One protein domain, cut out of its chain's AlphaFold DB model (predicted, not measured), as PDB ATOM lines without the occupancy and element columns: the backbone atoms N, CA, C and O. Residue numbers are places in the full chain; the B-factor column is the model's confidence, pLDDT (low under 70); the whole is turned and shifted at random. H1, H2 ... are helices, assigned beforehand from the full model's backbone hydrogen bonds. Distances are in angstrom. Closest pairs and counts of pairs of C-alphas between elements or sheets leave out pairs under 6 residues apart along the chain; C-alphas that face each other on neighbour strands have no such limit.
ATOM      1  N   TRP A 356      22.329  -1.950  84.025       61.34
ATOM      2  CA  TRP A 356      21.760  -0.653  84.417       61.34
ATOM      3  C   TRP A 356      22.812   0.458  84.460       61.34
ATOM      4  O   TRP A 356      23.775   0.356  85.213       61.34
ATOM      5  N   THR A 357      22.563   1.541  83.724       59.53
ATOM      6  CA  THR A 357      23.440   2.716  83.548       59.53
ATOM      7  C   THR A 357      23.009   3.946  84.329       59.53
ATOM      8  O   THR A 357      23.483   5.046  84.072       59.53
ATOM      9  N   LEU A 358      22.092   3.800  85.283       71.06
ATOM     10  CA  LEU A 358      21.411   4.956  85.845       71.06
ATOM     11  C   LEU A 358      22.272   5.712  86.883       71.06
ATOM     12  O   LEU A 358      22.496   5.164  87.968       71.06
ATOM     13  N   PRO A 359      22.657   6.988  86.641       66.44
ATOM     14  CA  PRO A 359      23.486   7.762  87.572       66.44
ATOM     15  C   PRO A 359      22.869   7.913  88.970       66.44
ATOM     16  O   PRO A 359      23.572   7.865  89.978       66.44
ATOM     17  N   ALA A 360      21.536   7.996  89.052       71.88
ATOM     18  CA  ALA A 360      20.793   8.081  90.311       71.88
ATOM     19  C   ALA A 360      21.051   6.900  91.271       71.88
ATOM     20  O   ALA A 360      20.848   7.026  92.484       71.88
ATOM     21  N   LEU A 361      21.526   5.751  90.773       69.44
ATOM     22  CA  LEU A 361      21.907   4.616  91.619       69.44
ATOM     23  C   LEU A 361      23.149   4.897  92.473       69.44
ATOM     24  O   LEU A 361      23.309   4.250  93.510       69.44
ATOM     25  N   PHE A 362      23.986   5.862  92.080       62.59
ATOM     26  CA  PHE A 362      25.197   6.258  92.805       62.59
ATOM     27  C   PHE A 362      24.958   7.375  93.830       62.59
ATOM     28  O   PHE A 362      25.823   7.634  94.663       62.59
ATOM     29  N   VAL A 363      23.775   7.996  93.826       66.31
ATOM     30  CA  VAL A 363      23.365   8.980  94.840       66.31
ATOM     31  C   VAL A 363      22.769   8.259  96.046       66.31
ATOM     32  O   VAL A 363      22.034   7.268  95.894       66.31
ATOM     33  N   ARG A 364      23.062   8.747  97.264       67.12
ATOM     34  CA  ARG A 364      22.509   8.171  98.495       67.12
ATOM     35  C   ARG A 364      20.988   8.129  98.379       67.12
ATOM     36  O   ARG A 364      20.376   9.159  98.114       67.12
ATOM     37  N   PRO A 365      20.346   6.996  98.692       73.81
ATOM     38  CA  PRO A 365      18.898   6.872  98.615       73.81
ATOM     39  C   PRO A 365      18.100   7.998  99.296       73.81
ATOM     40  O   PRO A 365      17.063   8.415  98.795       73.81
ATOM     41  N   ARG A 366      18.593   8.520 100.425       68.88
ATOM     42  CA  ARG A 366      17.969   9.636 101.159       68.88
ATOM     43  C   ARG A 366      18.194  11.008 100.528       68.88
ATOM     44  O   ARG A 366      17.407  11.912 100.780       68.88
ATOM     45  N   GLU A 367      19.258  11.152  99.751       73.50
ATOM     46  CA  GLU A 367      19.689  12.413  99.143       73.50
ATOM     47  C   GLU A 367      19.217  12.535  97.692       73.50
ATOM     48  O   GLU A 367      19.262  13.630  97.144       73.50
ATOM     49  N   ARG A 368      18.697  11.449  97.099       80.81
ATOM     50  CA  ARG A 368      18.115  11.475  95.755       80.81
ATOM     51  C   ARG A 368      17.022  12.530  95.642       80.81
ATOM     52  O   ARG A 368      16.093  12.552  96.468       80.81
ATOM     53  N   SER A 369      17.102  13.328  94.582       86.06
ATOM     54  CA  SER A 369      16.043  14.232  94.143       86.06
ATOM     55  C   SER A 369      14.781  13.449  93.753       86.06
ATOM     56  O   SER A 369      14.802  12.226  93.592       86.06
ATOM     57  N   ALA A 370      13.654  14.145  93.596       86.06
ATOM     58  CA  ALA A 370      12.422  13.510  93.128       86.06
ATOM     59  C   ALA A 370      12.591  12.889  91.726       86.06
ATOM     60  O   ALA A 370      12.060  11.814  91.458       86.06
ATOM     61  N   GLU A 371      13.373  13.536  90.861       87.50
ATOM     62  CA  GLU A 371      13.669  13.068  89.503       87.50
ATOM     63  C   GLU A 371      14.538  11.807  89.531       87.50
ATOM     64  O   GLU A 371      14.212  10.813  88.889       87.50
ATOM     65  N   GLU A 372      15.596  11.797  90.341       84.94
ATOM     66  CA  GLU A 372      16.482  10.639  90.512       84.94
ATOM     67  C   GLU A 372      15.735   9.437  91.097       84.94
ATOM     68  O   GLU A 372      15.896   8.305  90.639       84.94
ATOM     69  N   ARG A 373      14.863   9.675  92.082       86.88
ATOM     70  CA  ARG A 373      13.964   8.649  92.625       86.88
ATOM     71  C   ARG A 373      13.059   8.070  91.546       86.88
ATOM     72  O   ARG A 373      12.938   6.849  91.445       86.88
ATOM     73  N   GLN A 374      12.468   8.928  90.718       86.50
ATOM     74  CA  GLN A 374      11.598   8.505  89.627       86.50
ATOM     75  C   GLN A 374      12.355   7.655  88.601       86.50
ATOM     76  O   GLN A 374      11.882   6.585  88.229       86.50
ATOM     77  N   GLN A 375      13.571   8.056  88.230       86.38
ATOM     78  CA  GLN A 375      14.418   7.272  87.335       86.38
ATOM     79  C   GLN A 375      14.724   5.875  87.900       86.38
ATOM     80  O   GLN A 375      14.654   4.883  87.173       86.38
ATOM     81  N   VAL A 376      15.030   5.769  89.201       85.31
ATOM     82  CA  VAL A 376      15.290   4.479  89.869       85.31
ATOM     83  C   VAL A 376      14.037   3.597  89.865       85.31
ATOM     84  O   VAL A 376      14.127   2.389  89.632       85.31
ATOM     85  N   LEU A 377      12.862   4.192  90.084       86.12
ATOM     86  CA  LEU A 377      11.583   3.488  90.000       86.12
ATOM     87  C   LEU A 377      11.294   2.996  88.580       86.12
ATOM     88  O   LEU A 377      10.845   1.863  88.411       86.12
ATOM     89  N   ASP A 378      11.555   3.811  87.562       87.75
ATOM     90  CA  ASP A 378      11.282   3.456  86.169       87.75
ATOM     91  C   ASP A 378      12.235   2.376  85.660       87.75
ATOM     92  O   ASP A 378      11.793   1.414  85.032       87.75
ATOM     93  N   LEU A 379      13.505   2.438  86.059       86.31
ATOM     94  CA  LEU A 379      14.465   1.358  85.865       86.31
ATOM     95  C   LEU A 379      13.961   0.038  86.465       86.31
ATOM     96  O   LEU A 379      13.996  -1.013  85.825       86.31
ATOM     97  N   ARG A 380      13.444   0.092  87.698       86.69
ATOM     98  CA  ARG A 380      12.922  -1.089  88.387       86.69
ATOM     99  C   ARG A 380      11.648  -1.640  87.744       86.69
ATOM    100  O   ARG A 380      11.453  -2.859  87.758       86.69
ATOM    101  N   LYS A 381      10.788  -0.778  87.195       87.31
ATOM    102  CA  LYS A 381       9.605  -1.187  86.418       87.31
ATOM    103  C   LYS A 381      10.005  -1.845  85.100       87.31
ATOM    104  O   LYS A 381       9.423  -2.867  84.757       87.31
ATOM    105  N   ALA A 382      11.005  -1.310  84.398       85.88
ATOM    106  CA  ALA A 382      11.519  -1.902  83.161       85.88
ATOM    107  C   ALA A 382      12.063  -3.320  83.407       85.88
ATOM    108  O   ALA A 382      11.698  -4.262  82.712       85.88
ATOM    109  N   LEU A 383      12.833  -3.479  84.484       84.62
ATOM    110  CA  LEU A 383      13.284  -4.760  85.036       84.62
ATOM    111  C   LEU A 383      12.147  -5.763  85.295       84.62
ATOM    112  O   LEU A 383      12.251  -6.958  85.016       84.62
ATOM    113  N   GLU A 384      11.061  -5.267  85.884       87.69
ATOM    114  CA  GLU A 384       9.852  -6.033  86.181       87.69
ATOM    115  C   GLU A 384       9.165  -6.493  84.893       87.69
ATOM    116  O   GLU A 384       8.800  -7.662  84.774       87.69
ATOM    117  N   ALA A 385       9.038  -5.590  83.920       87.38
ATOM    118  CA  ALA A 385       8.454  -5.873  82.618       87.38
ATOM    119  C   ALA A 385       9.278  -6.911  81.836       87.38
ATOM    120  O   ALA A 385       8.693  -7.860  81.319       87.38
ATOM    121  N   GLU A 386      10.614  -6.791  81.830       87.06
ATOM    122  CA  GLU A 386      11.541  -7.773  81.236       87.06
ATOM    123  C   GLU A 386      11.338  -9.164  81.856       87.06
ATOM    124  O   GLU A 386      11.287 -10.174  81.159       87.06
ATOM    125  N   HIS A 387      11.171  -9.244  83.178       88.25
ATOM    126  CA  HIS A 387      10.936 -10.521  83.846       88.25
ATOM    127  C   HIS A 387       9.560 -11.127  83.546       88.25
ATOM    128  O   HIS A 387       9.436 -12.348  83.423       88.25
ATOM    129  N   VAL A 388       8.521 -10.291  83.455       89.69
ATOM    130  CA  VAL A 388       7.163 -10.738  83.117       89.69
ATOM    131  C   VAL A 388       7.109 -11.280  81.688       89.69
ATOM    132  O   VAL A 388       6.444 -12.292  81.465       89.69
ATOM    133  N   SER A 389       7.823 -10.655  80.747       87.62
ATOM    134  CA  SER A 389       7.886 -11.099  79.349       87.62
ATOM    135  C   SER A 389       8.843 -12.276  79.113       87.62
ATOM    136  O   SER A 389       8.690 -12.994  78.124       87.62
ATOM    137  N   ALA A 390       9.798 -12.527  80.015       88.62
ATOM    138  CA  ALA A 390      10.768 -13.611  79.880       88.62
ATOM    139  C   ALA A 390      10.160 -15.018  80.067       88.62
ATOM    140  O   ALA A 390       9.327 -15.276  80.945       88.62
ATOM    141  N   THR A 391      10.659 -15.982  79.287       86.56
ATOM    142  CA  THR A 391      10.266 -17.402  79.340       86.56
ATOM    143  C   THR A 391      11.493 -18.314  79.468       86.56
ATOM    144  O   THR A 391      12.626 -17.889  79.252       86.56
ATOM    145  N   GLY A 392      11.299 -19.565  79.902       85.69
ATOM    146  CA  GLY A 392      12.378 -20.559  79.989       85.69
ATOM    147  C   GLY A 392      13.572 -20.136  80.864       85.69
ATOM    148  O   GLY A 392      13.405 -19.677  81.998       85.69
ATOM    149  N   THR A 393      14.791 -20.309  80.346       74.38
ATOM    150  CA  THR A 393      16.049 -19.969  81.036       74.38
ATOM    151  C   THR A 393      16.212 -18.469  81.298       74.38
ATOM    152  O   THR A 393      16.737 -18.094  82.352       74.38
ATOM    153  N   ASP A 394      15.676 -17.607  80.430       77.44
ATOM    154  CA  ASP A 394      15.737 -16.145  80.592       77.44
ATOM    155  C   ASP A 394      14.929 -15.659  81.788       77.44
ATOM    156  O   ASP A 394      15.327 -14.723  82.486       77.44
ATOM    157  N   LYS A 395      13.834 -16.350  82.117       84.00
ATOM    158  CA  LYS A 395      13.031 -16.035  83.304       84.00
ATOM    159  C   LYS A 395      13.835 -16.176  84.598       84.00
ATOM    160  O   LYS A 395      13.693 -15.376  85.522       84.00
ATOM    161  N   THR A 396      14.727 -17.165  84.656       77.81
ATOM    162  CA  THR A 396      15.638 -17.352  85.797       77.81
ATOM    163  C   THR A 396      16.698 -16.249  85.853       77.81
ATOM    164  O   THR A 396      17.037 -15.776  86.938       77.81
ATOM    165  N   SER A 397      17.213 -15.825  84.696       73.06
ATOM    166  CA  SER A 397      18.214 -14.755  84.588       73.06
ATOM    167  C   SER A 397      17.651 -13.395  85.016       73.06
ATOM    168  O   SER A 397      18.192 -12.742  85.910       73.06
ATOM    169  N   THR A 398      16.501 -13.004  84.469       81.31
ATOM    170  CA  THR A 398      15.799 -11.753  84.806       81.31
ATOM    171  C   THR A 398      15.384 -11.701  86.277       81.31
ATOM    172  O   THR A 398      15.548 -10.671  86.931       81.31
ATOM    173  N   LEU A 399      14.969 -12.832  86.861       80.75
ATOM    174  CA  LEU A 399      14.694 -12.919  88.298       80.75
ATOM    175  C   LEU A 399      15.949 -12.675  89.147       80.75
ATOM    176  O   LEU A 399      15.872 -12.030  90.194       80.75
ATOM    177  N   LYS A 400      17.115 -13.181  88.721       74.56
ATOM    178  CA  LYS A 400      18.392 -12.893  89.392       74.56
ATOM    179  C   LYS A 400      18.748 -11.408  89.286       74.56
ATOM    180  O   LYS A 400      19.141 -10.837  90.302       74.56
ATOM    181  N   LYS A 401      18.558 -10.779  88.117       73.81
ATOM    182  CA  LYS A 401      18.769  -9.328  87.930       73.81
ATOM    183  C   LYS A 401      17.884  -8.504  88.874       73.81
ATOM    184  O   LYS A 401      18.393  -7.632  89.571       73.81
ATOM    185  N   LEU A 402      16.591  -8.831  88.956       77.75
ATOM    186  CA  LEU A 402      15.635  -8.204  89.876       77.75
ATOM    187  C   LEU A 402      16.060  -8.339  91.340       77.75
ATOM    188  O   LEU A 402      16.087  -7.355  92.072       77.75
ATOM    189  N   ARG A 403      16.439  -9.550  91.767       73.19
ATOM    190  CA  ARG A 403      16.915  -9.791  93.137       73.19
ATOM    191  C   ARG A 403      18.179  -8.997  93.450       73.19
ATOM    192  O   ARG A 403      18.296  -8.480  94.554       73.19
ATOM    193  N   LEU A 404      19.112  -8.908  92.502       67.44
ATOM    194  CA  LEU A 404      20.343  -8.140  92.670       67.44
ATOM    195  C   LEU A 404      20.051  -6.642  92.807       67.44
ATOM    196  O   LEU A 404      20.628  -5.987  93.673       67.44
ATOM    197  N   PHE A 405      19.133  -6.116  91.991       76.25
ATOM    198  CA  PHE A 405      18.665  -4.742  92.126       76.25
ATOM    199  C   PHE A 405      18.045  -4.512  93.509       76.25
ATOM    200  O   PHE A 405      18.485  -3.617  94.228       76.25
ATOM    201  N   ASP A 406      17.094  -5.360  93.916       74.38
ATOM    202  CA  ASP A 406      16.385  -5.217  95.193       74.38
ATOM    203  C   ASP A 406      17.346  -5.295  96.394       74.38
ATOM    204  O   ASP A 406      17.205  -4.544  97.356       74.38
ATOM    205  N   GLN A 407      18.368  -6.157  96.328       62.69
ATOM    206  CA  GLN A 407      19.417  -6.260  97.351       62.69
ATOM    207  C   GLN A 407      20.305  -5.017  97.442       62.69
ATOM    208  O   GLN A 407      20.793  -4.697  98.523       62.69
ATOM    209  N   THR A 408      20.561  -4.355  96.313       59.41
ATOM    210  CA  THR A 408      21.513  -3.239  96.238       59.41
ATOM    211  C   THR A 408      20.829  -1.897  96.515       59.41
ATOM    212  O   THR A 408      21.413  -1.012  97.145       59.41
ATOM    213  N   HIS A 409      19.584  -1.747  96.057       69.00
ATOM    214  CA  HIS A 409      18.894  -0.459  95.984       69.00
ATOM    215  C   HIS A 409      17.561  -0.417  96.741       69.00
ATOM    216  O   HIS A 409      17.090   0.682  97.029       69.00
ATOM    217  N   GLY A 410      17.004  -1.566  97.144       65.00
ATOM    218  CA  GLY A 410      15.798  -1.653  97.971       65.00
ATOM    219  C   GLY A 410      14.673  -2.458  97.337       65.00
ATOM    220  O   GLY A 410      14.547  -2.534  96.117       65.00
ATOM    221  N   ARG A 411      13.840  -3.071  98.185       66.25
ATOM    222  CA  ARG A 411      12.711  -3.900  97.756       66.25
ATOM    223  C   ARG A 411      11.466  -3.058  97.478       66.25
ATOM    224  O   ARG A 411      11.204  -2.069  98.153       66.25
ATOM    225  N   LYS A 412      10.635  -3.522  96.545       61.53
ATOM    226  CA  LYS A 412       9.285  -2.994  96.324       61.53
ATOM    227  C   LYS A 412       8.325  -3.490  97.412       61.53
ATOM    228  O   LYS A 412       7.929  -4.656  97.409       61.53
ATOM    229  N   ASN A 413       7.883  -2.590  98.282       60.94
ATOM    230  CA  ASN A 413       6.488  -2.571  98.721       60.94
ATOM    231  C   ASN A 413       5.786  -1.362  98.064       60.94
ATOM    232  O   ASN A 413       6.446  -0.522  97.456       60.94
ATOM    233  N   GLY A 414       4.455  -1.265  98.147       59.75
ATOM    234  CA  GLY A 414       3.695  -0.161  97.530       59.75
ATOM    235  C   GLY A 414       4.052   1.247  98.040       59.75
ATOM    236  O   GLY A 414       3.547   2.221  97.498       59.75
ATOM    237  N   ALA A 415       4.912   1.351  99.056       65.88
ATOM    238  CA  ALA A 415       5.380   2.591  99.659       65.88
ATOM    239  C   ALA A 415       6.863   2.901  99.362       65.88
ATOM    240  O   ALA A 415       7.394   3.863  99.914       65.88
ATOM    241  N   TRP A 416       7.564   2.097  98.548       76.44
ATOM    242  CA  TRP A 416       8.951   2.401  98.174       76.44
ATOM    243  C   TRP A 416       8.991   3.524  97.138       76.44
ATOM    244  O   TRP A 416       8.451   3.393  96.042       76.44
ATOM    245  N   ASP A 417       9.646   4.627  97.488       74.06
ATOM    246  CA  ASP A 417       9.701   5.858  96.699       74.06
ATOM    247  C   ASP A 417      10.958   5.953  95.819       74.06
ATOM    248  O   ASP A 417      11.290   7.033  95.350       74.06
ATOM    249  N   GLY A 418      11.710   4.860  95.644       69.69
ATOM    250  CA  GLY A 418      13.029   4.899  94.995       69.69
ATOM    251  C   GLY A 418      14.125   5.507  95.882       69.69
ATOM    252  O   GLY A 418      15.274   5.640  95.452       69.69
ATOM    253  N   GLY A 419      13.782   5.879  97.119       67.00
ATOM    254  CA  GLY A 419      14.678   6.367  98.152       67.00
ATOM    255  C   GLY A 419      15.183   5.230  99.033       67.00
ATOM    256  O   GLY A 419      15.662   4.214  98.525       67.00
ATOM    257  N   SER A 420      15.123   5.414 100.360       63.91
ATOM    258  CA  SER A 420      15.747   4.517 101.352       63.91
ATOM    259  C   SER A 420      15.437   3.044 101.063       63.91
ATOM    260  O   SER A 420      14.261   2.699 100.912       63.91
ATOM    261  N   PRO A 421      16.451   2.161 101.001       59.25
ATOM    262  CA  PRO A 421      16.182   0.770 100.726       59.25
ATOM    263  C   PRO A 421      15.399   0.180 101.902       59.25
ATOM    264  O   PRO A 421      15.755   0.369 103.066       59.25
ATOM    265  N   GLN A 422      14.310  -0.507 101.585       55.53
ATOM    266  CA  GLN A 422      13.495  -1.221 102.555       55.53
ATOM    267  C   GLN A 422      14.076  -2.631 102.692       55.53
ATOM    268  O   GLN A 422      13.874  -3.459 101.799       55.53
ATOM    269  N   TYR A 423      14.869  -2.860 103.740       53.56
ATOM    270  CA  TYR A 423      15.422  -4.181 104.062       53.56
ATOM    271  C   TYR A 423      14.460  -4.994 104.916       53.56
ATOM    272  O   TYR A 423      13.886  -4.408 105.863       53.56
TER     273      TYR A 423
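What this domain is: This is residues 356 to 423 of the 423 residues of the protein "MOSC domain-containing protein" of Symbiodinium microadriaticum (UniProt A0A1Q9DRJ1). What does the model look like? It is a helical hairpin of two long helices, H2 and H3, side by side and running opposite ways, with the short helix H1 packed on H2 near the open end of the hairpin. The last stretch, residues 410 to 423, has no named element and folds back at that same end. What is it made of, and how large is it? The printed part has 68 residues with three named helices, in the order H1, H2, H3, and no named strand; its class is all helix. It is compact, with a radius of gyration of the C-alphas of 12.1 A, yet elongated in outline, spanning 39 by 23 by 18 A.

Where its parts are: Where is the longest helix? H2 is residues 370 to 389, and measures 28.6 A from C-alpha 370 at (12.422, 13.510, 93.128) to C-alpha 389 at (7.886, -11.099, 79.349). Where are the other two? H3 is residues 392 to 409, 26.5 A from first to last C-alpha, and ends with C-alpha 409 at (18.894, -0.459, 95.984). H1 is residues 359 to 362, 5.7 A long, and begins with C-alpha 359 at (23.486, 7.762, 87.572).

How they stand to each other: How does H2 stand to H3? They touch and form a helical hairpin, at a shallow tilt of 20 degrees, opposite ways. The closest C-alphas are those of His 387 and Thr 398, 5.1 A apart, and H2 touches H3 with residues 380 to 388 alone. Where is H1? It touches H2, which touches H1 with residues 372 to 376 alone; the closest C-alphas are those of Ala 360 and Glu 372, 5.0 A apart. H1 and H3 are close but not clearly touching, with the C-alphas of Leu 361 and His 409 closest at 7.3 A. What do the helices' backbones show? Every O i to N i+4 pair is within hydrogen-bond range in H2, and 13 of 14 are in H3; H1 is too short for such a pair.

The domain as a whole: How far does it reach, and is it cut? The two C-alphas farthest apart are those of Glu 367 and Gly 392, 38.8 A, and the printed part, which ends at the chain's last residue, has no cut. Which links are long? None: H2 to H3 is tight, with 2 residues between them, and H1 to H2 is short, with 7. Where is confidence low? The mean pLDDT of the printed part is 75.5, and 24 residues are under 70, among them residues 361 to 364, 407 to 415 and 418 to 423.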